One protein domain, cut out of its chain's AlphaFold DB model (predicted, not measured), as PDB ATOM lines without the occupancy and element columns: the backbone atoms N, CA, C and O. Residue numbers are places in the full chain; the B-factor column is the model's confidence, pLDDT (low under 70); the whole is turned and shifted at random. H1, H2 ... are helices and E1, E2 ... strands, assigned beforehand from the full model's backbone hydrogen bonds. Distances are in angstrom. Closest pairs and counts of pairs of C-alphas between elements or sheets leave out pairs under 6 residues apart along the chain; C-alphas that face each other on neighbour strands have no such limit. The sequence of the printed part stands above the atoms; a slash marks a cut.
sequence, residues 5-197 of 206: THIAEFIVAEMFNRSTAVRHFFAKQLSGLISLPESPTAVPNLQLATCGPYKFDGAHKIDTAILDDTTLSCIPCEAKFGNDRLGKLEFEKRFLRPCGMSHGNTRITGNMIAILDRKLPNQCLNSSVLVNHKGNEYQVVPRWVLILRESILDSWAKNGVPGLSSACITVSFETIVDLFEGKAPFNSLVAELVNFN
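This is residues 5 to 197 of the 206 residues of an uncharacterized protein of Deltaproteobacteria bacterium RBG_13_52_11b (UniProt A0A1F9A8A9). A small closed barrel of five strands, E1, E3, E4, E8 and E7, makes the core, and its sheet extends as two wings, E9 and E10 beside E4, and short E2, E6 and E5 beyond the end of E1. H1 and H4 pack on the barrel's outside, H2 and H6 meet near H1, and H7 packs on H1. The 193 printed residues hold seven named helices and ten named strands, in the order H1 H2 E1 E2 E3 E4 H3 E5 E6 H4 E7 E8 E9 H5 E10 H6 H7; the sheet is mixed, and so is the class, helices and strands. The whole is compact, with a radius of gyration of the C-alphas of 16.6 A and spans of 51 by 43 by 37 A.

Begin with the ring: E1, residues 40 to 51, E3, 61 to 68, E4, 73 to 80, E8, 136 to 140, E7, 129 to 133, and back to E1. E4 and E8 are parallel, the other ring neighbours antiparallel. Look for N 43 and O 65, 2.8 A, N 66 and O 75, 2.9 A, N 74 and O 139, 2.8 A, N 138 and O 131, 2.9 A, and N 49 and O 130, 2.8 A, within hydrogen-bond range. E1 bends by 97 degrees at residue 44. E9, residues 144 to 148, is parallel to E4, with N 147 and O 78 at 2.8 A. E9, H5, residues 150 to 159, and E10, 168 to 172, form a strand-helix-strand unit, parallel neighbour strands with a helix between, with a right-handed crossover; N 146 and O 169 are 2.8 A apart. E2, residues 54 to 56, forms a hairpin with E1, N 51 and O 54 at 2.9 A, and is parallel to E6, 107 to 109, N 108 and O 55 at 2.8 A; E6 and E5, 100 to 102, form a hairpin, N 102 and O 107 at 2.8 A. H1, residues 8 to 18, is on the barrel, outside it, at a height over the sheet of 7.5 A; its closest C-alphas to E1 are those of Ala 13 and Ala 42, 4.8 A. H2, residues 20 to 29, touches H1 only at the corner, Phe 16 and Val 22 having the closest C-alphas, 5.5 A; it only just touches H6, 173 to 179, with 3 pairs of C-alphas within 8 A, the closest Val 22 and Leu 179, 5.7 A. H7, residues 183 to 194, is not on the barrel and touches H1 with residues 189 to 193 alone, closest C-alphas Ile 11 and Val 190, 7.0 A. H4, residues 112 to 116, only just touches H3, 88 to 95, with 3 pairs of C-alphas within 8 A, the closest Phe 95 and Ile 113, 5.7 A. In the seven helices every O i to N i+4 pair is within range.

Find C-alpha 8 at (106.565, 240.358, 205.525), where H1 begins its 15.4 A. E1 spans 22.6 A, E4 23.0 A; H7 runs 16.3 A to C-alpha 194 at (97.469, 235.272, 209.798).

The farthest C-alphas, Gly 104 and Ala 184, are 51.7 A apart. The printed part has no cut; the link from H4 to E7 is long, 12 residues. Expect pLDDT under 70 at residues 5 to 6, 35 to 39 and 196 to 197.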
ATOM      1  N   THR A   5     107.888 234.841 207.048       51.09
ATOM      2  CA  THR A   5     108.484 235.265 205.779       51.09
ATOM      3  C   THR A   5     107.504 235.397 204.613       51.09
ATOM      4  O   THR A   5     107.909 235.959 203.609       51.09
ATOM      5  N   HIS A   6     106.276 234.868 204.693       62.22
ATOM      6  CA  HIS A   6     105.277 234.981 203.608       62.22
ATOM      7  C   HIS A   6     104.271 236.126 203.808       62.22
ATOM      8  O   HIS A   6     103.346 236.274 203.019       62.22
ATOM      9  N   ILE A   7     104.403 236.878 204.901       83.56
ATOM     10  CA  ILE A   7     103.534 238.018 205.219       83.56
ATOM     11  C   ILE A   7     104.345 239.289 205.481       83.56
ATOM     12  O   ILE A   7     103.796 240.288 205.933       83.56
ATOM     13  N   ALA A   8     105.656 239.256 205.233       86.62
ATOM     14  CA  ALA A   8     106.565 240.358 205.525       86.62
ATOM     15  C   ALA A   8     106.176 241.617 204.741       86.62
ATOM     16  O   ALA A   8     106.077 242.705 205.306       86.62
ATOM     17  N   GLU A   9     105.891 241.438 203.457       91.56
ATOM     18  CA  GLU A   9     105.406 242.467 202.553       91.56
ATOM     19  C   GLU A   9     104.066 243.076 202.993       91.56
ATOM     20  O   GLU A   9     103.887 244.293 202.918       91.56
ATOM     21  N   PHE A  10     103.145 242.246 203.491       92.88
ATOM     22  CA  PHE A  10     101.834 242.671 203.977       92.88
ATOM     23  C   PHE A  10     101.971 243.438 205.288       92.88
ATOM     24  O   PHE A  10     101.393 244.504 205.438       92.88
ATOM     25  N   ILE A  11     102.799 242.941 206.209       94.62
ATOM     26  CA  ILE A  11     103.112 243.605 207.474       94.62
ATOM     27  C   ILE A  11     103.640 245.022 207.220       94.62
ATOM     28  O   ILE A  11     103.141 245.976 207.812       94.62
ATOM     29  N   VAL A  12     104.632 245.179 206.337       96.38
ATOM     30  CA  VAL A  12     105.203 246.500 206.025       96.38
ATOM     31  C   VAL A  12     104.158 247.406 205.374       96.38
ATOM     32  O   VAL A  12     104.034 248.565 205.778       96.38
ATOM     33  N   ALA A  13     103.391 246.886 204.410       96.50
ATOM     34  CA  ALA A  13     102.345 247.649 203.737       96.50
ATOM     35  C   ALA A  13     101.268 248.139 204.718       96.50
ATOM     36  O   ALA A  13     100.946 249.325 204.742       96.50
ATOM     37  N   GLU A  14     100.766 247.260 205.583       96.31
ATOM     38  CA  GLU A  14      99.743 247.599 206.572       96.31
ATOM     39  C   GLU A  14     100.254 248.585 207.623       96.31
ATOM     40  O   GLU A  14      99.557 249.548 207.937       96.31
ATOM     41  N   MET A  15     101.480 248.421 208.134       97.00
ATOM     42  CA  MET A  15     102.052 249.396 209.071       97.00
ATOM     43  C   MET A  15     102.171 250.786 208.436       97.00
ATOM     44  O   MET A  15     101.851 251.785 209.082       97.00
ATOM     45  N   PHE A  16     102.575 250.863 207.164       96.19
ATOM     46  CA  PHE A  16     102.613 252.122 206.420       96.19
ATOM     47  C   PHE A  16     101.208 252.709 206.213       96.19
ATOM     48  O   PHE A  16     100.983 253.898 206.447       96.19
ATOM     49  N   ASN A  17     100.234 251.892 205.814       95.00
ATOM     50  CA  ASN A  17      98.875 252.355 205.529       95.00
ATOM     51  C   ASN A  17      98.113 252.771 206.798       95.00
ATOM     52  O   ASN A  17      97.327 253.719 206.766       95.00
ATOM     53  N   ARG A  18      98.379 252.129 207.940       95.00
ATOM     54  CA  ARG A  18      97.665 252.383 209.202       95.00
ATOM     55  C   ARG A  18      98.333 253.432 210.094       95.00
ATOM     56  O   ARG A  18      97.623 254.111 210.828       95.00
ATOM     57  N   SER A  19      99.657 253.619 210.030       94.81
ATOM     58  CA  SER A  19     100.371 254.553 210.916       94.81
ATOM     59  C   SER A  19     100.913 255.790 210.204       94.81
ATOM     60  O   SER A  19     101.843 255.742 209.395       94.81
ATOM     61  N   THR A  20     100.400 256.953 210.609       92.62
ATOM     62  CA  THR A  20     100.932 258.264 210.215       92.62
ATOM     63  C   THR A  20     102.392 258.451 210.646       92.62
ATOM     64  O   THR A  20     103.154 259.110 209.940       92.62
ATOM     65  N   ALA A  21     102.816 257.874 211.776       94.94
ATOM     66  CA  ALA A  21     104.203 257.967 212.235       94.94
ATOM     67  C   ALA A  21     105.154 257.189 211.310       94.94
ATOM     68  O   ALA A  21     106.206 257.707 210.928       94.94
ATOM     69  N   VAL A  22     104.743 255.993 210.873       95.62
ATOM     70  CA  VAL A  22     105.485 255.200 209.883       95.62
ATOM     71  C   VAL A  22     105.563 255.944 208.547       95.62
ATOM     72  O   VAL A  22     106.658 256.085 208.001       95.62
ATOM     73  N   ARG A  23     104.459 256.519 208.045       92.94
ATOM     74  CA  ARG A  23     104.486 257.326 206.805       92.94
ATOM     75  C   ARG A  23     105.459 258.500 206.878       92.94
ATOM     76  O   ARG A  23     106.265 258.682 205.967       92.94
ATOM     77  N   HIS A  24     105.425 259.272 207.966       91.81
ATOM     78  CA  HIS A  24     106.357 260.385 208.168       91.81
ATOM     79  C   HIS A  24     107.812 259.924 208.223       91.81
ATOM     80  O   HIS A  24     108.687 260.593 207.670       91.81
ATOM     81  N   PHE A  25     108.080 258.780 208.856       94.19
ATOM     82  CA  PHE A  25     109.415 258.198 208.875       94.19
ATOM     83  C   PHE A  25     109.904 257.883 207.460       94.19
ATOM     84  O   PHE A  25     110.968 258.369 207.076       94.19
ATOM     85  N   PHE A  26     109.116 257.170 206.653       93.06
ATOM     86  CA  PHE A  26     109.472 256.881 205.261       93.06
ATOM     87  C   PHE A  26     109.668 258.161 204.438       93.06
ATOM     88  O   PHE A  26     110.695 258.303 203.779       93.06
ATOM     89  N   ALA A  27     108.754 259.133 204.522       90.44
ATOM     90  CA  ALA A  27     108.877 260.396 203.791       90.44
ATOM     91  C   ALA A  27     110.149 261.176 204.164       90.44
ATOM     92  O   ALA A  27     110.817 261.728 203.286       90.44
ATOM     93  N   LYS A  28     110.534 261.174 205.450       90.94
ATOM     94  CA  LYS A  28     111.790 261.773 205.923       90.94
ATOM     95  C   LYS A  28     113.006 261.065 205.324       90.94
ATOM     96  O   LYS A  28     113.892 261.735 204.796       90.94
ATOM     97  N   GLN A  29     113.042 259.733 205.380       90.06
ATOM     98  CA  GLN A  29     114.139 258.937 204.814       90.06
ATOM     99  C   GLN A  29     114.269 259.146 203.300       90.06
ATOM    100  O   GLN A  29     115.367 259.258 202.760       90.06
ATOM    101  N   LEU A  30     113.136 259.291 202.617       86.56
ATOM    102  CA  LEU A  30     113.052 259.493 201.177       86.56
ATOM    103  C   LEU A  30     113.185 260.965 200.758       86.56
ATOM    104  O   LEU A  30     113.003 261.277 199.585       86.56
ATOM    105  N   SER A  31     113.554 261.867 201.676       83.19
ATOM    106  CA  SER A  31     113.772 263.299 201.407       83.19
ATOM    107  C   SER A  31     112.570 264.008 200.759       83.19
ATOM    108  O   SER A  31     112.756 264.885 199.922       83.19
ATOM    109  N   GLY A  32     111.340 263.620 201.110       71.25
ATOM    110  CA  GLY A  32     110.128 264.234 200.560       71.25
ATOM    111  C   GLY A  32     109.741 263.768 199.152       71.25
ATOM    112  O   GLY A  32     108.896 264.397 198.531       71.25
ATOM    113  N   LEU A  33     110.308 262.660 198.652       73.56
ATOM    114  CA  LEU A  33     109.831 262.012 197.414       73.56
ATOM    115  C   LEU A  33     108.396 261.475 197.513       73.56
ATOM    116  O   LEU A  33     107.815 261.106 196.501       73.56
ATOM    117  N   ILE A  34     107.855 261.398 198.726       71.12
ATOM    118  CA  ILE A  34     106.470 261.040 198.995       71.12
ATOM    119  C   ILE A  34     105.725 262.307 199.393       71.12
ATOM    120  O   ILE A  34     106.115 262.971 200.359       71.12
ATOM    121  N   SER A  35     104.626 262.589 198.701       66.12
ATOM    122  CA  SER A  35     103.691 263.636 199.100       66.12
ATOM    123  C   SER A  35     102.919 263.174 200.342       66.12
ATOM    124  O   SER A  35     102.275 262.134 200.333       66.12
ATOM    125  N   LEU A  36     102.989 263.914 201.447       68.50
ATOM    126  CA  LEU A  36     102.140 263.697 202.626       68.50
ATOM    127  C   LEU A  36     101.087 264.814 202.684       68.50
ATOM    128  O   LEU A  36     101.412 265.926 202.260       68.50
ATOM    129  N   PRO A  37      99.863 264.589 203.215       54.53
ATOM    130  CA  PRO A  37      99.434 263.459 204.053       54.53
ATOM    131  C   PRO A  37      98.457 262.432 203.429       54.53
ATOM    132  O   PRO A  37      98.211 261.422 204.086       54.53
ATOM    133  N   GLU A  38      97.918 262.638 202.218       61.62
ATOM    134  CA  GLU A  38      96.773 261.845 201.701       61.62
ATOM    135  C   GLU A  38      97.033 260.913 200.499       61.62
ATOM    136  O   GLU A  38      96.125 260.177 200.130       61.62
ATOM    137  N   SER A  39      98.217 260.883 199.879       67.56
ATOM    138  CA  SER A  39      98.367 260.208 198.572       67.56
ATOM    139  C   SER A  39      99.163 258.896 198.493       67.56
ATOM    140  O   SER A  39      98.921 258.152 197.541       67.56
ATOM    141  N   PRO A  40     100.083 258.533 199.408       86.38
ATOM    142  CA  PRO A  40     100.848 257.313 199.235       86.38
ATOM    143  C   PRO A  40     100.111 256.113 199.828       86.38
ATOM    144  O   PRO A  40      99.857 256.069 201.033       86.38
ATOM    145  N   THR A  41      99.838 255.106 199.004       93.44
ATOM    146  CA  THR A  41      99.343 253.801 199.466       93.44
ATOM    147  C   THR A  41     100.425 252.750 199.280       93.44
ATOM    148  O   THR A  41     100.995 252.620 198.199       93.44
ATOM    149  N   ALA A  42     100.709 251.973 200.323       95.69
ATOM    150  CA  ALA A  42     101.592 250.824 200.225       95.69
ATOM    151  C   ALA A  42     100.820 249.588 199.744       95.69
ATOM    152  O   ALA A  42      99.812 249.199 200.335       95.69
ATOM    153  N   VAL A  43     101.316 248.958 198.682       96.38
ATOM    154  CA  VAL A  43     100.745 247.766 198.051       96.38
ATOM    155  C   VAL A  43     101.765 246.627 198.126       96.38
ATOM    156  O   VAL A  43     102.886 246.787 197.633       96.38
ATOM    157  N   PRO A  44     101.422 245.475 198.726       95.19
ATOM    158  CA  PRO A  44     102.327 244.336 198.786       95.19
ATOM    159  C   PRO A  44     102.419 243.619 197.431       95.19
ATOM    160  O   PRO A  44     101.454 243.587 196.664       95.19
ATOM    161  N   ASN A  45     103.555 242.970 197.165       93.56
ATOM    162  CA  ASN A  45     103.737 242.024 196.059       93.56
ATOM    163  C   ASN A  45     103.438 242.594 194.657       93.56
ATOM    164  O   ASN A  45     102.952 241.878 193.770       93.56
ATOM    165  N   LEU A  46     103.742 243.875 194.427       95.12
ATOM    166  CA  LEU A  46     103.432 244.535 193.162       95.12
ATOM    167  C   LEU A  46     104.430 244.143 192.064       95.12
ATOM    168  O   LEU A  46     105.636 244.350 192.195       95.12
ATOM    169  N   GLN A  47     103.926 243.583 190.964       95.12
ATOM    170  CA  GLN A  47     104.755 243.075 189.873       95.12
ATOM    171  C   GLN A  47     105.299 244.197 188.975       95.12
ATOM    172  O   GLN A  47     104.555 245.072 188.529       95.12
ATOM    173  N   LEU A  48     106.590 244.116 188.644       95.94
ATOM    174  CA  LEU A  48     107.203 244.933 187.600       95.94
ATOM    175  C   LEU A  48     106.589 244.617 186.233       95.94
ATOM    176  O   LEU A  48     106.513 243.456 185.825       95.94
ATOM    177  N   ALA A  49     106.206 245.658 185.501       94.88
ATOM    178  CA  ALA A  49     105.657 245.542 184.159       94.88
ATOM    179  C   ALA A  49     106.779 245.487 183.111       94.88
ATOM    180  O   ALA A  49     106.982 244.463 182.452       94.88
ATOM    181  N   THR A  50     107.530 246.579 182.968       95.00
ATOM    182  CA  THR A  50     108.530 246.746 181.904       95.00
ATOM    183  C   THR A  50     109.693 247.632 182.338       95.00
ATOM    184  O   THR A  50     109.631 248.356 183.334       95.00
ATOM    185  N   CYS A  51     110.773 247.571 181.565       94.94
ATOM    186  CA  CYS A  51     111.840 248.556 181.565       94.94
ATOM    187  C   CYS A  51     112.082 248.999 180.120       94.94
ATOM    188  O   CYS A  51     112.660 248.256 179.323       94.94
ATOM    189  N   GLY A  52     111.577 250.179 179.755       92.19
ATOM    190  CA  GLY A  52     111.495 250.587 178.350       92.19
ATOM    191  C   GLY A  52     110.731 249.542 177.512       92.19
ATOM    192  O   GLY A  52     109.649 249.121 177.920       92.19
ATOM    193  N   PRO A  53     111.270 249.077 176.368       93.31
ATOM    194  CA  PRO A  53     110.604 248.073 175.535       93.31
ATOM    195  C   PRO A  53     110.733 246.633 176.072       93.31
ATOM    196  O   PRO A  53     110.194 245.705 175.468       93.31
ATOM    197  N   TYR A  54     111.465 246.418 177.170       94.56
ATOM    198  CA  TYR A  54     111.810 245.088 177.664       94.56
ATOM    199  C   TYR A  54     110.891 244.649 178.802       94.56
ATOM    200  O   TYR A  54     110.521 245.441 179.670       94.56
ATOM    201  N   LYS A  55     110.554 243.358 178.825       94.19
ATOM    202  CA  LYS A  55     109.829 242.737 179.944       94.19
ATOM    203  C   LYS A  55     110.810 242.184 180.975       94.19
ATOM    204  O   LYS A  55     111.988 242.006 180.684       94.19
ATOM    205  N   PHE A  56     110.324 241.859 182.163       93.38
ATOM    206  CA  PHE A  56     111.093 241.123 183.163       93.38
ATOM    207  C   PHE A  56     110.840 239.615 183.065       93.38
ATOM    208  O   PHE A  56     109.785 239.184 182.592       93.38
ATOM    209  N   ASP A  57     111.825 238.811 183.458       88.88
ATOM    210  CA  ASP A  57     111.706 237.358 183.488       88.88
ATOM    211  C   ASP A  57     111.106 236.875 184.815       88.88
ATOM    212  O   ASP A  57     111.471 237.337 185.896       88.88
ATOM    213  N   GLY A  58     110.164 235.938 184.736       81.50
ATOM    214  CA  GLY A  58     109.346 235.541 185.881       81.50
ATOM    215  C   GLY A  58     108.485 236.675 186.460       81.50
ATOM    216  O   GLY A  58     108.244 237.709 185.836       81.50
ATOM    217  N   ALA A  59     107.981 236.459 187.676       79.88
ATOM    218  CA  ALA A  59     107.193 237.445 188.408       79.88
ATOM    219  C   ALA A  59     108.090 238.225 189.378       79.88
ATOM    220  O   ALA A  59     108.096 237.953 190.578       79.88
ATOM    221  N   HIS A  60     108.878 239.171 188.862       89.62
ATOM    222  CA  HIS A  60     109.595 240.121 189.714       89.62
ATOM    223  C   HIS A  60     108.588 241.038 190.405       89.62
ATOM    224  O   HIS A  60     107.992 241.907 189.772       89.62
ATOM    225  N   LYS A  61     108.370 240.791 191.696       94.19
ATOM    226  CA  LYS A  61     107.473 241.555 192.553       94.19
ATOM    227  C   LYS A  61     108.306 242.366 193.531       94.19
ATOM    228  O   LYS A  61     109.245 241.830 194.109       94.19
ATOM    229  N   ILE A  62     107.955 243.636 193.673       96.19
ATOM    230  CA  ILE A  62     108.417 244.483 194.766       96.19
ATOM    231  C   ILE A  62     107.715 243.982 196.027       96.19
ATOM    232  O   ILE A  62     106.485 243.855 196.002       96.19
ATOM    233  N   ASP A  63     108.469 243.729 197.102       95.62
ATOM    234  CA  ASP A  63     107.879 243.278 198.370       95.62
ATOM    235  C   ASP A  63     106.793 244.281 198.815       95.62
ATOM    236  O   ASP A  63     105.622 243.926 198.894       95.62
ATOM    237  N   THR A  64     107.123 245.567 198.974       96.81
ATOM    238  CA  THR A  64     106.133 246.626 199.250       96.81
ATOM    239  C   THR A  64     106.346 247.838 198.344       96.81
ATOM    240  O   THR A  64     107.372 248.511 198.417       96.81
ATOM    241  N   ALA A  65     105.373 248.147 197.490       97.00
ATOM    242  CA  ALA A  65     105.393 249.313 196.611       97.00
ATOM    243  C   ALA A  65     104.591 250.462 197.227       97.00
ATOM    244  O   ALA A  65     103.391 250.325 197.435       97.00
ATOM    245  N   ILE A  66     105.232 251.598 197.497       96.12
ATOM    246  CA  ILE A  66     104.538 252.819 197.919       96.12
ATOM    247  C   ILE A  66     104.165 253.599 196.657       96.12
ATOM    248  O   ILE A  66     105.051 254.075 195.948       96.12
ATOM    249  N   LEU A  67     102.871 253.696 196.370       94.88
ATOM    250  CA  LEU A  67     102.321 254.345 195.182       94.88
ATOM    251  C   LEU A  67     101.811 255.736 195.537       94.88
ATOM    252  O   LEU A  67     100.940 255.839 196.394       94.88
ATOM    253  N   ASP A  68     102.328 256.775 194.882       91.81
ATOM    254  CA  ASP A  68     101.803 258.141 194.976       91.81
ATOM    255  C   ASP A  68     100.999 258.466 193.713       91.81
ATOM    256  O   ASP A  68     101.560 258.723 192.643       91.81
ATOM    257  N   ASP A  69      99.673 258.472 193.852       90.31
ATOM    258  CA  ASP A  69      98.733 258.739 192.757       90.31
ATOM    259  C   ASP A  69      98.844 260.167 192.204       90.31
ATOM    260  O   ASP A  69      98.468 260.415 191.060       90.31
ATOM    261  N   THR A  70      99.403 261.107 192.974       88.12
ATOM    262  CA  THR A  70      99.568 262.500 192.523       88.12
ATOM    263  C   THR A  70     100.674 262.617 191.480       88.12
ATOM    264  O   THR A  70     100.570 263.389 190.528       88.12
ATOM    265  N   THR A  71     101.752 261.854 191.663       89.50
ATOM    266  CA  THR A  71     102.944 261.901 190.806       89.50
ATOM    267  C   THR A  71     103.047 260.706 189.861       89.50
ATOM    268  O   THR A  71     103.966 260.668 189.044       89.50
ATOM    269  N   LEU A  72     102.129 259.737 189.971       93.00
ATOM    270  CA  LEU A  72     102.200 258.428 189.314       93.00
ATOM    271  C   LEU A  72     103.568 257.769 189.529       93.00
ATOM    272  O   LEU A  72     104.173 257.201 188.617       93.00
ATOM    273  N   SER A  73     104.079 257.872 190.756       94.00
ATOM    274  CA  SER A  73     105.378 257.330 191.131       94.00
ATOM    275  C   SER A  73     105.239 256.132 192.063       94.00
ATOM    276  O   SER A  73     104.295 256.016 192.842       94.00
ATOM    277  N   CYS A  74     106.189 255.208 191.948       96.00
ATOM    278  CA  CYS A  74     106.297 254.024 192.783       96.00
ATOM    279  C   CYS A  74     107.659 254.027 193.472       96.00
ATOM    280  O   CYS A  74     108.701 254.033 192.809       96.00
ATOM    281  N   ILE A  75     107.653 253.999 194.803       96.00
ATOM    282  CA  ILE A  75     108.853 253.821 195.616       96.00
ATOM    283  C   ILE A  75     108.900 252.366 196.075       96.00
ATOM    284  O   ILE A  75     108.064 251.939 196.878       96.00
ATOM    285  N   PRO A  76     109.862 251.585 195.574       97.25
ATOM    286  CA  PRO A  76     109.953 250.180 195.896       97.25
ATOM    287  C   PRO A  76     110.664 249.968 197.234       97.25
ATOM    288  O   PRO A  76     111.706 250.571 197.514       97.25
ATOM    289  N   CYS A  77     110.112 249.070 198.042       97.50
ATOM    290  CA  CYS A  77     110.692 248.618 199.297       97.50
ATOM    291  C   CYS A  77     110.896 247.101 199.249       97.50
ATOM    292  O   CYS A  77     109.979 246.364 198.897       97.50
ATOM    293  N   GLU A  78     112.081 246.644 199.646       96.88
ATOM    294  CA  GLU A  78     112.438 245.230 199.771       96.88
ATOM    295  C   GLU A  78     112.666 244.884 201.241       96.88
ATOM    296  O   GLU A  78     113.450 245.541 201.929       96.88
ATOM    297  N   ALA A  79     112.025 243.825 201.722       95.06
ATOM    298  CA  ALA A  79     112.141 243.348 203.090       95.06
ATOM    299  C   ALA A  79     113.034 242.105 203.147       95.06
ATOM    300  O   ALA A  79     112.811 241.112 202.452       95.06
ATOM    301  N   LYS A  80     114.067 242.126 203.995       93.69
ATOM    302  CA  LYS A  80     114.965 240.979 204.210       93.69
ATOM    303  C   LYS A  80     115.126 240.729 205.710       93.69
ATOM    304  O   LYS A  80     116.076 241.167 206.346       93.69
ATOM    305  N   PHE A  81     114.171 239.990 206.279       89.00
ATOM    306  CA  PHE A  81     114.072 239.747 207.730       89.00
ATOM    307  C   PHE A  81     114.801 238.494 208.233       89.00
ATOM    308  O   PHE A  81     114.670 238.128 209.401       89.00
ATOM    309  N   GLY A  82     115.542 237.808 207.359       85.94
ATOM    310  CA  GLY A  82     116.376 236.678 207.759       85.94
ATOM    311  C   GLY A  82     117.556 237.122 208.626       85.94
ATOM    312  O   GLY A  82     118.031 238.243 208.499       85.94
ATOM    313  N   ASN A  83     118.058 236.224 209.473       79.88
ATOM    314  CA  ASN A  83     119.263 236.476 210.276       79.88
ATOM    315  C   ASN A  83     120.546 235.954 209.604       79.88
ATOM    316  O   ASN A  83     121.648 236.320 209.999       79.88
ATOM    317  N   ASP A  84     120.403 235.136 208.559       82.88
ATOM    318  CA  ASP A  84     121.509 234.452 207.895       82.88
ATOM    319  C   ASP A  84     121.653 234.892 206.437       82.88
ATOM    320  O   ASP A  84     120.689 235.290 205.780       82.88
ATOM    321  N   ARG A  85     122.866 234.733 205.888       86.00
ATOM    322  CA  ARG A  85     123.194 234.997 204.469       86.00
ATOM    323  C   ARG A  85     122.919 236.433 204.008       86.00
ATOM    324  O   ARG A  85     122.717 236.667 202.815       86.00
ATOM    325  N   LEU A  86     122.925 237.369 204.951       93.06
ATOM    326  CA  LEU A  86     122.893 238.807 204.701       93.06
ATOM    327  C   LEU A  86     124.238 239.475 205.004       93.06
ATOM    328  O   LEU A  86     124.350 240.680 204.853       93.06
ATOM    329  N   GLY A  87     125.278 238.732 205.401       93.25
ATOM    330  CA  GLY A  87     126.633 239.286 205.503       93.25
ATOM    331  C   GLY A  87     127.132 239.800 204.149       93.25
ATOM    332  O   GLY A  87     126.747 239.253 203.117       93.25
ATOM    333  N   LYS A  88     128.002 240.821 204.154       94.50
ATOM    334  CA  LYS A  88     128.431 241.581 202.964       94.50
ATOM    335  C   LYS A  88     128.617 240.742 201.694       94.50
ATOM    336  O   LYS A  88     127.900 240.936 200.717       94.50
ATOM    337  N   LEU A  89     129.557 239.797 201.724       94.31
ATOM    338  CA  LEU A  89     129.936 239.006 200.547       94.31
ATOM    339  C   LEU A  89     128.799 238.105 200.054       94.31
ATOM    340  O   LEU A  89     128.572 237.983 198.853       94.31
ATOM    341  N   GLU A  90     128.061 237.484 200.977       95.19
ATOM    342  CA  GLU A  90     126.919 236.636 200.624       95.19
ATOM    343  C   GLU A  90     125.758 237.468 200.077       95.19
ATOM    344  O   GLU A  90     125.116 237.060 199.109       95.19
ATOM    345  N   PHE A  91     125.526 238.658 200.633       96.06
ATOM    346  CA  PHE A  91     124.525 239.583 200.125       96.06
ATOM    347  C   PHE A  91     124.865 240.015 198.695       96.06
ATOM    348  O   PHE A  91     124.043 239.859 197.794       96.06
ATOM    349  N   GLU A  92     126.095 240.479 198.458       96.38
ATOM    350  CA  GLU A  92     126.559 240.901 197.133       96.38
ATOM    351  C   GLU A  92     126.442 239.769 196.105       96.38
ATOM    352  O   GLU A  92     125.860 239.936 195.030       96.38
ATOM    353  N   LYS A  93     126.918 238.575 196.471       95.56
ATOM    354  CA  LYS A  93     126.876 237.383 195.622       95.56
ATOM    355  C   LYS A  93     125.456 236.964 195.254       95.56
ATOM    356  O   LYS A  93     125.274 236.425 194.161       95.56
ATOM    357  N   ARG A  94     124.482 237.130 196.151       93.75
ATOM    358  CA  ARG A  94     123.102 236.663 195.952       93.75
ATOM    359  C   ARG A  94     122.202 237.711 195.309       93.75
ATOM    360  O   ARG A  94     121.370 237.349 194.483       93.75
ATOM    361  N   PHE A  95     122.357 238.973 195.693       95.38
ATOM    362  CA  PHE A  95     121.379 240.021 195.403       95.38
ATOM    363  C   PHE A  95     121.899 241.116 194.472       95.38
ATOM    364  O   PHE A  95     121.088 241.769 193.832       95.38
ATOM    365  N   LEU A  96     123.220 241.301 194.356       95.75
ATOM    366  CA  LEU A  96     123.824 242.416 193.607       95.75
ATOM    367  C   LEU A  96     124.578 241.983 192.347       95.75
ATOM    368  O   LEU A  96     125.329 242.773 191.770       95.75
ATOM    369  N   ARG A  97     124.374 240.745 191.886       96.12
ATOM    370  CA  ARG A  97     124.876 240.334 190.571       96.12
ATOM    371  C   ARG A  97     124.223 241.190 189.479       96.12
ATOM    372  O   ARG A  97     123.007 241.369 189.538       96.12
ATOM    373  N   PRO A  98     124.993 241.682 188.490       96.25
ATOM    374  CA  PRO A  98     124.429 242.402 187.356       96.25
ATOM    375  C   PRO A  98     123.313 241.612 186.675       96.25
ATOM    376  O   PRO A  98     123.414 240.394 186.510       96.25
ATOM    377  N   CYS A  99     122.257 242.321 186.293       96.00
ATOM    378  CA  CYS A  99     121.154 241.757 185.538       96.00
ATOM    379  C   CYS A  99     121.621 241.386 184.125       96.00
ATOM    380  O   CYS A  99     122.502 242.028 183.549       96.00
ATOM    381  N   GLY A 100     121.010 240.349 183.565       95.38
ATOM    382  CA  GLY A 100     121.275 239.872 182.211       95.38
ATOM    383  C   GLY A 100     120.076 240.054 181.292       95.38
ATOM    384  O   GLY A 100     118.983 240.413 181.730       95.38
ATOM    385  N   MET A 101     120.272 239.728 180.020       94.88
ATOM    386  CA  MET A 101     119.196 239.606 179.040       94.88
ATOM    387  C   MET A 101     118.864 238.124 178.808       94.88
ATOM    388  O   MET A 101     119.765 237.288 178.766       94.88
ATOM    389  N   SER A 102     117.586 237.790 178.628       92.88
ATOM    390  CA  SER A 102     117.113 236.459 178.221       92.88
ATOM    391  C   SER A 102     116.094 236.541 177.079       92.88
ATOM    392  O   SER A 102     115.752 237.628 176.601       92.88
ATOM    393  N   HIS A 103     115.650 235.373 176.595       90.56
ATOM    394  CA  HIS A 103     114.636 235.232 175.541       90.56
ATOM    395  C   HIS A 103     114.939 236.085 174.295       90.56
ATOM    396  O   HIS A 103     114.143 236.936 173.896       90.56
ATOM    397  N   GLY A 104     116.125 235.905 173.704       88.50
ATOM    398  CA  GLY A 104     116.522 236.636 172.494       88.50
ATOM    399  C   GLY A 104     116.673 238.148 172.702       88.50
ATOM    400  O   GLY A 104     116.346 238.916 171.808       88.50
ATOM    401  N   ASN A 105     117.141 238.575 173.880       90.50
ATOM    402  CA  ASN A 105     117.299 239.981 174.273       90.50
ATOM    403  C   ASN A 105     115.988 240.776 174.370       90.50
ATOM    404  O   ASN A 105     115.983 241.988 174.181       90.50
ATOM    405  N   THR A 106     114.883 240.109 174.707       92.69
ATOM    406  CA  THR A 106     113.579 240.767 174.913       92.69
ATOM    407  C   THR A 106     113.174 240.857 176.384       92.69
ATOM    408  O   THR A 106     112.253 241.605 176.726       92.69
ATOM    409  N   ARG A 107     113.859 240.113 177.265       94.19
ATOM    410  CA  ARG A 107     113.574 240.073 178.702       94.19
ATOM    411  C   ARG A 107     114.802 240.352 179.552       94.19
ATOM    412  O   ARG A 107     115.905 239.954 179.192       94.19
ATOM    413  N   ILE A 108     114.590 240.990 180.696       95.00
ATOM    414  CA  ILE A 108     115.599 241.250 181.722       95.00
ATOM    415  C   ILE A 108     115.511 240.156 182.781       95.00
ATOM    416  O   ILE A 108     114.431 239.864 183.289       95.00
ATOM    417  N   THR A 109     116.656 239.590 183.142       94.88
ATOM    418  CA  THR A 109     116.802 238.610 184.224       94.88
ATOM    419  C   THR A 109     117.641 239.195 185.341       94.88
ATOM    420  O   THR A 109     118.588 239.937 185.083       94.88
ATOM    421  N   GLY A 110     117.357 238.822 186.582       93.81
ATOM    422  CA  GLY A 110     118.184 239.236 187.703       93.81
ATOM    423  C   GLY A 110     117.488 239.054 189.035       93.81
ATOM    424  O   GLY A 110     116.415 238.461 189.134       93.81
ATOM    425  N   ASN A 111     118.134 239.562 190.077       94.69
ATOM    426  CA  ASN A 111     117.500 239.696 191.376       94.69
ATOM    427  C   ASN A 111     116.778 241.048 191.468       94.69
ATOM    428  O   ASN A 111     117.278 242.039 190.940       94.69
ATOM    429  N   MET A 112     115.654 241.098 192.189       95.25
ATOM    430  CA  MET A 112     114.891 242.330 192.405       95.25
ATOM    431  C   MET A 112     115.763 243.458 192.977       95.25
ATOM    432  O   MET A 112     115.747 244.569 192.457       95.25
ATOM    433  N   ILE A 113     116.629 243.157 193.951       96.19
ATOM    434  CA  ILE A 113     117.567 244.137 194.516       96.19
ATOM    435  C   ILE A 113     118.535 244.674 193.451       96.19
ATOM    436  O   ILE A 113     118.767 245.875 193.402       96.19
ATOM    437  N   ALA A 114     119.068 243.834 192.559       95.88
ATOM    438  CA  ALA A 114     119.945 244.292 191.476       95.88
ATOM    439  C   ALA A 114     119.213 245.187 190.463       95.88
ATOM    440  O   ALA A 114     119.804 246.138 189.949       95.88
ATOM    441  N   ILE A 115     117.935 244.900 190.191       95.56
ATOM    442  CA  ILE A 115     117.073 245.724 189.332       95.56
ATOM    443  C   ILE A 115     116.860 247.103 189.969       95.56
ATOM    444  O   ILE A 115     117.080 248.122 189.309       95.56
ATOM    445  N   LEU A 116     116.487 247.143 191.253       95.88
ATOM    446  CA  LEU A 116     116.267 248.386 192.001       95.88
ATOM    447  C   LEU A 116     117.549 249.205 192.172       95.88
ATOM    448  O   LEU A 116     117.524 250.427 192.047       95.88
ATOM    449  N   ASP A 117     118.683 248.528 192.355       95.75
ATOM    450  CA  ASP A 117     120.014 249.136 192.420       95.75
ATOM    451  C   ASP A 117     120.585 249.501 191.035       95.75
ATOM    452  O   ASP A 117     121.767 249.811 190.899       95.75
ATOM    453  N   ARG A 118     119.747 249.451 189.988       94.19
ATOM    454  CA  ARG A 118     120.057 249.845 188.606       94.19
ATOM    455  C   ARG A 118     121.263 249.133 187.998       94.19
ATOM    456  O   ARG A 118     121.861 249.627 187.044       94.19
ATOM    457  N   LYS A 119     121.560 247.911 188.443       94.69
ATOM    458  CA  LYS A 119     122.530 247.017 187.790       94.69
ATOM    459  C   LYS A 119     121.901 246.347 186.564       94.69
ATOM    460  O   LYS A 119     121.972 245.130 186.409       94.69
ATOM    461  N   LEU A 120     121.221 247.145 185.747       94.62
ATOM    462  CA  LEU A 120     120.472 246.731 184.568       94.62
ATOM    463  C   LEU A 120     121.406 246.549 183.362       94.62
ATOM    464  O   LEU A 120     122.493 247.129 183.333       94.62
ATOM    465  N   PRO A 121     120.986 245.783 182.341       94.19
ATOM    466  CA  PRO A 121     121.709 245.704 181.077       94.19
ATOM    467  C   PRO A 121     121.837 247.086 180.423       94.19
ATOM    468  O   PRO A 121     120.955 247.933 180.571       94.19
ATOM    469  N   ASN A 122     122.908 247.304 179.654       91.38
ATOM    470  CA  ASN A 122     123.219 248.606 179.046       91.38
ATOM    471  C   ASN A 122     122.063 249.194 178.221       91.38
ATOM    472  O   ASN A 122     121.872 250.406 178.199       91.38
ATOM    473  N   GLN A 123     121.273 248.334 177.576       87.62
ATOM    474  CA  GLN A 123     120.114 248.718 176.771       87.62
ATOM    475  C   GLN A 123     118.972 249.337 177.600       87.62
ATOM    476  O   GLN A 123     118.101 249.996 177.041       87.62
ATOM    477  N   CYS A 124     118.984 249.131 178.918       88.56
ATOM    478  CA  CYS A 124     117.938 249.525 179.860       88.56
ATOM    479  C   CYS A 124     118.393 250.572 180.884       88.56
ATOM    480  O   CYS A 124     117.571 251.034 181.673       88.56
ATOM    481  N   LEU A 125     119.680 250.943 180.909       84.62
ATOM    482  CA  LEU A 125     120.245 251.804 181.959       84.62
ATOM    483  C   LEU A 125     119.514 253.146 182.096       84.62
ATOM    484  O   LEU A 125     119.309 253.619 183.211       84.62
ATOM    485  N   ASN A 126     119.083 253.721 180.972       87.06
ATOM    486  CA  ASN A 126     118.401 255.018 180.924       87.06
ATOM    487  C   ASN A 126     116.876 254.895 180.772       87.06
ATOM    488  O   ASN A 126     116.200 255.891 180.528       87.06
ATOM    489  N   SER A 127     116.325 253.683 180.861       92.12
ATOM    490  CA  SER A 127     114.895 253.448 180.678       92.12
ATOM    491  C   SER A 127     114.129 253.519 182.000       92.12
ATOM    492  O   SER A 127     114.598 253.079 183.057       92.12
ATOM    493  N   SER A 128     112.899 254.028 181.930       93.69
ATOM    494  CA  SER A 128     111.954 253.956 183.044       93.69
ATOM    495  C   SER A 128     111.594 252.502 183.332       93.69
ATOM    496  O   SER A 128     111.373 251.715 182.411       93.69
ATOM    497  N   VAL A 129     111.550 252.159 184.618       96.56
ATOM    498  CA  VAL A 129     110.991 250.896 185.111       96.56
ATOM    499  C   VAL A 129     109.571 251.197 185.567       96.56
ATOM    500  O   VAL A 129     109.358 252.209 186.234       96.56
ATOM    501  N   LEU A 130     108.620 250.355 185.182       97.06
ATOM    502  CA  LEU A 130     107.192 250.613 185.340       97.06
ATOM    503  C   LEU A 130     106.521 249.477 186.117       97.06
ATOM    504  O   LEU A 130     106.939 248.319 186.027       97.06
ATOM    505  N   VAL A 131     105.471 249.811 186.862       97.00
ATOM    506  CA  VAL A 131     104.545 248.866 187.507       97.00
ATOM    507  C   VAL A 131     103.118 249.251 187.147       97.00
ATOM    508  O   VAL A 131     102.825 250.431 186.972       97.00
ATOM    509  N   ASN A 132     102.226 248.265 187.086       95.12
ATOM    510  CA  ASN A 132     100.808 248.502 186.833       95.12
ATOM    511  C   ASN A 132      99.989 248.139 188.066       95.12
ATOM    512  O   ASN A 132     100.090 247.021 188.570       95.12
ATOM    513  N   HIS A 133      99.145 249.060 188.522       95.62
ATOM    514  CA  HIS A 133      98.220 248.820 189.623       95.62
ATOM    515  C   HIS A 133      96.855 249.428 189.300       95.62
ATOM    516  O   HIS A 133      96.757 250.606 188.983       95.62
ATOM    517  N   LYS A 134      95.795 248.609 189.356       93.06
ATOM    518  CA  LYS A 134      94.398 249.030 189.118       93.06
ATOM    519  C   LYS A 134      94.188 249.847 187.826       93.06
ATOM    520  O   LYS A 134      93.385 250.768 187.793       93.06
ATOM    521  N   GLY A 135      94.904 249.494 186.759       92.31
ATOM    522  CA  GLY A 135      94.808 250.165 185.456       92.31
ATOM    523  C   GLY A 135      95.671 251.422 185.305       92.31
ATOM    524  O   GLY A 135      95.778 251.928 184.193       92.31
ATOM    525  N   ASN A 136      96.328 251.877 186.373       94.69
ATOM    526  CA  ASN A 136      97.300 252.965 186.326       94.69
ATOM    527  C   ASN A 136      98.721 252.412 186.182       94.69
ATOM    528  O   ASN A 136      99.067 251.382 186.773       94.69
ATOM    529  N   GLU A 137      99.542 253.124 185.417       96.31
ATOM    530  CA  GLU A 137     100.971 252.863 185.272       96.31
ATOM    531  C   GLU A 137     101.749 253.832 186.167       96.31
ATOM    532  O   GLU A 137     101.536 255.043 186.110       96.31
ATOM    533  N   TYR A 138     102.648 253.296 186.995       96.94
ATOM    534  CA  TYR A 138     103.490 254.083 187.894       96.94
ATOM    535  C   TYR A 138     104.955 253.912 187.523       96.94
ATOM    536  O   TYR A 138     105.444 252.792 187.324       96.94
ATOM    537  N   GLN A 139     105.686 255.022 187.512       96.81
ATOM    538  CA  GLN A 139     107.125 255.002 187.314       96.81
ATOM    539  C   GLN A 139     107.844 254.644 188.613       96.81
ATOM    540  O   GLN A 139     107.773 255.365 189.607       96.81
ATOM    541  N   VAL A 140     108.608 253.553 188.585       96.62
ATOM    542  CA  VAL A 140     109.493 253.165 189.684       96.62
ATOM    543  C   VAL A 140     110.655 254.151 189.756       96.62
ATOM    544  O   VAL A 140     111.504 254.214 188.852       96.62
ATOM    545  N   VAL A 141     110.701 254.934 190.832       94.06
ATOM    546  CA  VAL A 141     111.723 255.971 191.009       94.06
ATOM    547  C   VAL A 141     113.109 255.344 191.215       94.06
ATOM    548  O   VAL A 141     113.229 254.222 191.709       94.06
ATOM    549  N   PRO A 142     114.204 256.034 190.854       90.31
ATOM    550  CA  PRO A 142     115.569 255.543 191.059       90.31
ATOM    551  C   PRO A 142     116.043 255.743 192.514       90.31
ATOM    552  O   PRO A 142     117.172 256.161 192.753       90.31
ATOM    553  N   ARG A 143     115.163 255.485 193.486       93.75
ATOM    554  CA  ARG A 143     115.436 255.416 194.926       93.75
ATOM    555  C   ARG A 143     114.586 254.313 195.526       93.75
ATOM    556  O   ARG A 143     113.442 254.145 195.120       93.75
ATOM    557  N   TRP A 144     115.130 253.576 196.480       96.44
ATOM    558  CA  TRP A 144     114.449 252.409 197.026       96.44
ATOM    559  C   TRP A 144     114.839 252.156 198.475       96.44
ATOM    560  O   TRP A 144     115.884 252.619 198.936       96.44
ATOM    561  N   VAL A 145     113.987 251.430 199.193       97.75
ATOM    562  CA  VAL A 145     114.180 251.146 200.617       97.75
ATOM    563  C   VAL A 145     114.514 249.672 200.819       97.75
ATOM    564  O   VAL A 145     113.812 248.796 200.322       97.75
ATOM    565  N   LEU A 146     115.568 249.391 201.580       97.69
ATOM    566  CA  LEU A 146     115.909 248.051 202.043       97.69
ATOM    567  C   LEU A 146     115.630 247.952 203.544       97.69
ATOM    568  O   LEU A 146     116.313 248.578 204.357       97.69
ATOM    569  N   ILE A 147     114.629 247.159 203.912       97.69
ATOM    570  CA  ILE A 147     114.209 246.963 205.299       97.69
ATOM    571  C   ILE A 147     114.900 245.715 205.848       97.69
ATOM    572  O   ILE A 147     114.724 244.605 205.336       97.69
ATOM    573  N   LEU A 148     115.687 245.899 206.904       96.69
ATOM    574  CA  LEU A 148     116.529 244.866 207.508       96.69
ATOM    575  C   LEU A 148     116.274 244.776 209.008       96.69
ATOM    576  O   LEU A 148     115.767 245.708 209.621       96.69
ATOM    577  N   ARG A 149     116.665 243.660 209.621       96.38
ATOM    578  CA  ARG A 149     116.744 243.577 211.085       96.38
ATOM    579  C   ARG A 149     117.858 244.495 211.591       96.38
ATOM    580  O   ARG A 149     118.923 244.553 210.973       96.38
ATOM    581  N   GLU A 150     117.651 245.143 212.729       96.00
ATOM    582  CA  GLU A 150     118.655 245.990 213.389       96.00
ATOM    583  C   GLU A 150     119.983 245.248 213.597       96.00
ATOM    584  O   GLU A 150     121.045 245.759 213.252       96.00
ATOM    585  N   SER A 151     119.925 243.975 213.996       95.56
ATOM    586  CA  SER A 151     121.109 243.118 214.154       95.56
ATOM    587  C   SER A 151     121.947 242.958 212.875       95.56
ATOM    588  O   SER A 151     123.166 242.786 212.945       95.56
ATOM    589  N   ILE A 152     121.320 243.017 211.696       96.44
ATOM    590  CA  ILE A 152     122.013 242.956 210.403       96.44
ATOM    591  C   ILE A 152     122.666 244.297 210.086       96.44
ATOM    592  O   ILE A 152     123.820 244.311 209.657       96.44
ATOM    593  N   LEU A 153     121.968 245.405 210.339       96.38
ATOM    594  CA  LEU A 153     122.521 246.750 210.168       96.38
ATOM    595  C   LEU A 153     123.734 246.968 211.082       96.38
ATOM    596  O   LEU A 153     124.782 247.407 210.608       96.38
ATOM    597  N   ASP A 154     123.648 246.551 212.345       95.81
ATOM    598  CA  ASP A 154     124.763 246.575 213.297       95.81
ATOM    599  C   ASP A 154     125.945 245.726 212.827       95.81
ATOM    600  O   ASP A 154     127.111 246.111 212.960       95.81
ATOM    601  N   SER A 155     125.657 244.548 212.267       95.19
ATOM    602  CA  SER A 155     126.686 243.684 211.693       95.19
ATOM    603  C   SER A 155     127.360 244.342 210.490       95.19
ATOM    604  O   SER A 155     128.583 244.288 210.380       95.19
ATOM    605  N   TRP A 156     126.608 245.010 209.613       96.50
ATOM    606  CA  TRP A 156     127.161 245.747 208.472       96.50
ATOM    607  C   TRP A 156     127.987 246.955 208.903       96.50
ATOM    608  O   TRP A 156     129.047 247.197 208.326       96.50
ATOM    609  N   ALA A 157     127.569 247.671 209.948       95.31
ATOM    610  CA  ALA A 157     128.337 248.781 210.505       95.31
ATOM    611  C   ALA A 157     129.714 248.326 211.021       95.31
ATOM    612  O   ALA A 157     130.699 249.050 210.882       95.31
ATOM    613  N   LYS A 158     129.802 247.109 211.575       95.69
ATOM    614  CA  LYS A 158     131.047 246.538 212.122       95.69
ATOM    615  C   LYS A 158     131.905 245.826 211.074       95.69
ATOM    616  O   LYS A 158     133.126 245.931 211.110       95.69
ATOM    617  N   ASN A 159     131.276 245.092 210.159       95.00
ATOM    618  CA  ASN A 159     131.948 244.144 209.261       95.00
ATOM    619  C   ASN A 159     131.963 244.594 207.790       95.00
ATOM    620  O   ASN A 159     132.496 243.893 206.928       95.00
ATOM    621  N   GLY A 160     131.385 245.759 207.493       94.94
ATOM    622  CA  GLY A 160     131.297 246.343 206.162       94.94
ATOM    623  C   GLY A 160     129.913 246.198 205.531       94.94
ATOM    624  O   GLY A 160     129.277 245.144 205.585       94.94
ATOM    625  N   VAL A 161     129.483 247.270 204.873       94.94
ATOM    626  CA  VAL A 161     128.220 247.355 204.132       94.94
ATOM    627  C   VAL A 161     128.405 246.758 202.722       94.94
ATOM    628  O   VAL A 161     129.480 246.939 202.131       94.94
ATOM    629  N   PRO A 162     127.408 246.038 202.164       95.81
ATOM    630  CA  PRO A 162     127.383 245.676 200.746       95.81
ATOM    631  C   PRO A 162     127.538 246.888 199.827       95.81
ATOM    632  O   PRO A 162     127.089 247.982 200.162       95.81
ATOM    633  N   GLY A 163     128.112 246.684 198.641       95.75
ATOM    634  CA  GLY A 163     128.238 247.693 197.582       95.75
ATOM    635  C   GLY A 163     126.914 248.081 196.909       95.75
ATOM    636  O   GLY A 163     126.795 247.977 195.684       95.75
ATOM    637  N   LEU A 164     125.926 248.482 197.711       95.81
ATOM    638  CA  LEU A 164     124.672 249.110 197.298       95.81
ATOM    639  C   LEU A 164     124.953 250.524 196.780       95.81
ATOM    640  O   LEU A 164     125.852 251.209 197.273       95.81
ATOM    641  N   SER A 165     124.189 250.976 195.789       95.00
ATOM    642  CA  SER A 165     124.273 252.360 195.320       95.00
ATOM    643  C   SER A 165     123.729 253.342 196.363       95.00
ATOM    644  O   SER A 165     122.963 252.982 197.258       95.00
ATOM    645  N   SER A 166     124.042 254.629 196.199       93.00
ATOM    646  CA  SER A 166     123.481 255.708 197.026       93.00
ATOM    647  C   SER A 166     121.966 255.901 196.857       93.00
ATOM    648  O   SER A 166     121.379 256.737 197.540       93.00
ATOM    649  N   ALA A 167     121.333 255.186 195.921       92.56
ATOM    650  CA  ALA A 167     119.884 255.168 195.757       92.56
ATOM    651  C   ALA A 167     119.184 254.256 196.779       92.56
ATOM    652  O   ALA A 167     117.979 254.410 196.990       92.56
ATOM    653  N   CYS A 168     119.916 253.317 197.389       96.75
ATOM    654  CA  CYS A 168     119.396 252.435 198.424       96.75
ATOM    655  C   CYS A 168     119.406 253.139 199.782       96.75
ATOM    656  O   CYS A 168     120.444 253.605 200.251       96.75
ATOM    657  N   ILE A 169     118.249 253.162 200.434       96.44
ATOM    658  CA  ILE A 169     118.089 253.642 201.801       96.44
ATOM    659  C   ILE A 169     117.813 252.438 202.693       96.44
ATOM    660  O   ILE A 169     116.803 251.755 202.536       96.44
ATOM    661  N   THR A 170     118.701 252.168 203.644       96.62
ATOM    662  CA  THR A 170     118.516 251.077 204.606       96.62
ATOM    663  C   THR A 170     117.774 251.566 205.841       96.62
ATOM    664  O   THR A 170     118.183 252.558 206.446       96.62
ATOM    665  N   VAL A 171     116.735 250.847 206.258       96.94
ATOM    666  CA  VAL A 171     115.981 251.131 207.490       96.94
ATOM    667  C   VAL A 171     115.844 249.867 208.333       96.94
ATOM    668  O   VAL A 171     115.818 248.757 207.792       96.94
ATOM    669  N   SER A 172     115.764 250.018 209.658       97.00
ATOM    670  CA  SER A 172     115.532 248.877 210.545       97.00
ATOM    671  C   SER A 172     114.038 248.562 210.633       97.00
ATOM    672  O   SER A 172     113.187 249.451 210.692       97.00
ATOM    673  N   PHE A 173     113.717 247.275 210.646       97.12
ATOM    674  CA  PHE A 173     112.363 246.794 210.866       97.12
ATOM    675  C   PHE A 173     111.886 247.117 212.285       97.12
ATOM    676  O   PHE A 173     110.749 247.539 212.470       97.12
ATOM    677  N   GLU A 174     112.768 246.983 213.274       97.50
ATOM    678  CA  GLU A 174     112.503 247.297 214.677       97.50
ATOM    679  C   GLU A 174     112.064 248.754 214.872       97.50
ATOM    680  O   GLU A 174     111.056 248.998 215.527       97.50
ATOM    681  N   THR A 175     112.713 249.724 214.213       97.94
ATOM    682  CA  THR A 175     112.268 251.126 214.268       97.94
ATOM    683  C   THR A 175     110.879 251.312 213.657       97.94
ATOM    684  O   THR A 175     110.087 252.090 214.182       97.94
ATOM    685  N   ILE A 176     110.548 250.601 212.572       97.94
ATOM    686  CA  ILE A 176     109.198 250.661 211.990       97.94
ATOM    687  C   ILE A 176     108.168 250.103 212.980       97.94
ATOM    688  O   ILE A 176     107.115 250.709 213.153       97.94
ATOM    689  N   VAL A 177     108.480 248.993 213.656       97.81
ATOM    690  CA  VAL A 177     107.614 248.394 214.684       97.81
ATOM    691  C   VAL A 177     107.413 249.343 215.866       97.81
ATOM    692  O   VAL A 177     106.281 249.528 216.301       97.81
ATOM    693  N   ASP A 178     108.467 249.996 216.354       98.25
ATOM    694  CA  ASP A 178     108.361 250.962 217.455       98.25
ATOM    695  C   ASP A 178     107.510 252.183 217.069       98.25
ATOM    696  O   ASP A 178     106.674 252.639 217.849       98.25
ATOM    697  N   LEU A 179     107.657 252.677 215.834       98.00
ATOM    698  CA  LEU A 179     106.809 253.737 215.271       98.00
ATOM    699  C   LEU A 179     105.368 253.280 215.009       98.00
ATOM    700  O   LEU A 179     104.459 254.108 214.943       98.00
ATOM    701  N   PHE A 180     105.154 251.975 214.868       97.81
ATOM    702  CA  PHE A 180     103.844 251.332 214.835       97.81
ATOM    703  C   PHE A 180     103.327 251.010 216.247       97.81
ATOM    704  O   PHE A 180     102.572 250.064 216.437       97.81
ATOM    705  N   GLU A 181     103.746 251.785 217.251       97.88
ATOM    706  CA  GLU A 181     103.309 251.661 218.649       97.88
ATOM    707  C   GLU A 181     103.802 250.375 219.351       97.88
ATOM    708  O   GLU A 181     103.321 249.982 220.418       97.88
ATOM    709  N   GLY A 182     104.834 249.742 218.789       96.12
ATOM    710  CA  GLY A 182     105.609 248.685 219.421       96.12
ATOM    711  C   GLY A 182     104.954 247.303 219.393       96.12
ATOM    712  O   GLY A 182     104.132 246.950 218.547       96.12
ATOM    713  N   LYS A 183     105.372 246.460 220.345       96.44
ATOM    714  CA  LYS A 183     105.132 245.008 220.328       96.44
ATOM    715  C   LYS A 183     103.655 244.603 220.284       96.44
ATOM    716  O   LYS A 183     103.318 243.653 219.581       96.44
ATOM    717  N   ALA A 184     102.801 245.227 221.096       97.12
ATOM    718  CA  ALA A 184     101.410 244.787 221.223       97.12
ATOM    719  C   ALA A 184     100.603 245.073 219.939       97.12
ATOM    720  O   ALA A 184     100.059 244.114 219.390       97.12
ATOM    721  N   PRO A 185     100.599 246.303 219.389       97.56
ATOM    722  CA  PRO A 185      99.959 246.599 218.103       97.56
ATOM    723  C   PRO A 185     100.527 245.780 216.942       97.56
ATOM    724  O   PRO A 185      99.764 245.244 216.140       97.56
ATOM    725  N   PHE A 186     101.848 245.585 216.901       96.50
ATOM    726  CA  PHE A 186     102.482 244.718 215.911       96.50
ATOM    727  C   PHE A 186     101.963 243.274 215.969       96.50
ATOM    728  O   PHE A 186     101.560 242.718 214.951       96.50
ATOM    729  N   ASN A 187     101.930 242.658 217.154       94.12
ATOM    730  CA  ASN A 187     101.434 241.287 217.297       94.12
ATOM    731  C   ASN A 187      99.948 241.167 216.940       94.12
ATOM    732  O   ASN A 187      99.557 240.160 216.353       94.12
ATOM    733  N   SER A 188      99.135 242.176 217.268       94.62
ATOM    734  CA  SER A 188      97.727 242.223 216.863       94.62
ATOM    735  C   SER A 188      97.581 242.260 215.342       94.62
ATOM    736  O   SER A 188      96.811 241.476 214.796       94.62
ATOM    737  N   LEU A 189      98.371 243.092 214.653       94.25
ATOM    738  CA  LEU A 189      98.398 243.141 213.189       94.25
ATOM    739  C   LEU A 189      98.819 241.796 212.586       94.25
ATOM    740  O   LEU A 189      98.189 241.302 211.656       94.25
ATOM    741  N   VAL A 190      99.874 241.173 213.118       91.81
ATOM    742  CA  VAL A 190     100.316 239.853 212.647       91.81
ATOM    743  C   VAL A 190      99.219 238.807 212.849       91.81
ATOM    744  O   VAL A 190      98.987 237.996 211.956       91.81
ATOM    745  N   ALA A 191      98.530 238.820 213.992       89.62
ATOM    746  CA  ALA A 191      97.425 237.903 214.252       89.62
ATOM    747  C   ALA A 191      96.262 238.117 213.271       89.62
ATOM    748  O   ALA A 191      95.733 237.137 212.755       89.62
ATOM    749  N   GLU A 192      95.913 239.369 212.968       89.75
ATOM    750  CA  GLU A 192      94.901 239.723 211.964       89.75
ATOM    751  C   GLU A 192      95.276 239.185 210.575       89.75
ATOM    752  O   GLU A 192      94.477 238.492 209.948       89.75
ATOM    753  N   LEU A 193      96.514 239.424 210.132       86.94
ATOM    754  CA  LEU A 193      97.010 238.980 208.826       86.94
ATOM    755  C   LEU A 193      97.115 237.455 208.699       86.94
ATOM    756  O   LEU A 193      96.963 236.914 207.609       86.94
ATOM    757  N   VAL A 194      97.395 236.744 209.794       81.88
ATOM    758  CA  VAL A 194      97.469 235.272 209.798       81.88
ATOM    759  C   VAL A 194      96.087 234.635 209.922       81.88
ATOM    760  O   VAL A 194      95.887 233.533 209.417       81.88
ATOM    761  N   ASN A 195      95.127 235.319 210.551       73.06
ATOM    762  CA  ASN A 195      93.734 234.874 210.636       73.06
ATOM    763  C   ASN A 195      92.941 235.136 209.339       73.06
ATOM    764  O   ASN A 195      91.713 235.082 209.331       73.06
ATOM    765  N   PHE A 196      93.646 235.423 208.246       63.75
ATOM    766  CA  PHE A 196      93.092 235.511 206.907       63.75
ATOM    767  C   PHE A 196      92.511 234.152 206.492       63.75
ATOM    768  O   PHE A 196      93.173 233.114 206.614       63.75
ATOM    769  N   ASN A 197      91.262 234.137 206.023       63.38
ATOM    770  CA  ASN A 197      90.572 232.912 205.634       63.38
ATOM    771  C   ASN A 197      91.098 232.404 204.280       63.38
ATOM    772  O   ASN A 197      90.498 232.616 203.231       63.38
TER     773      ASN A 197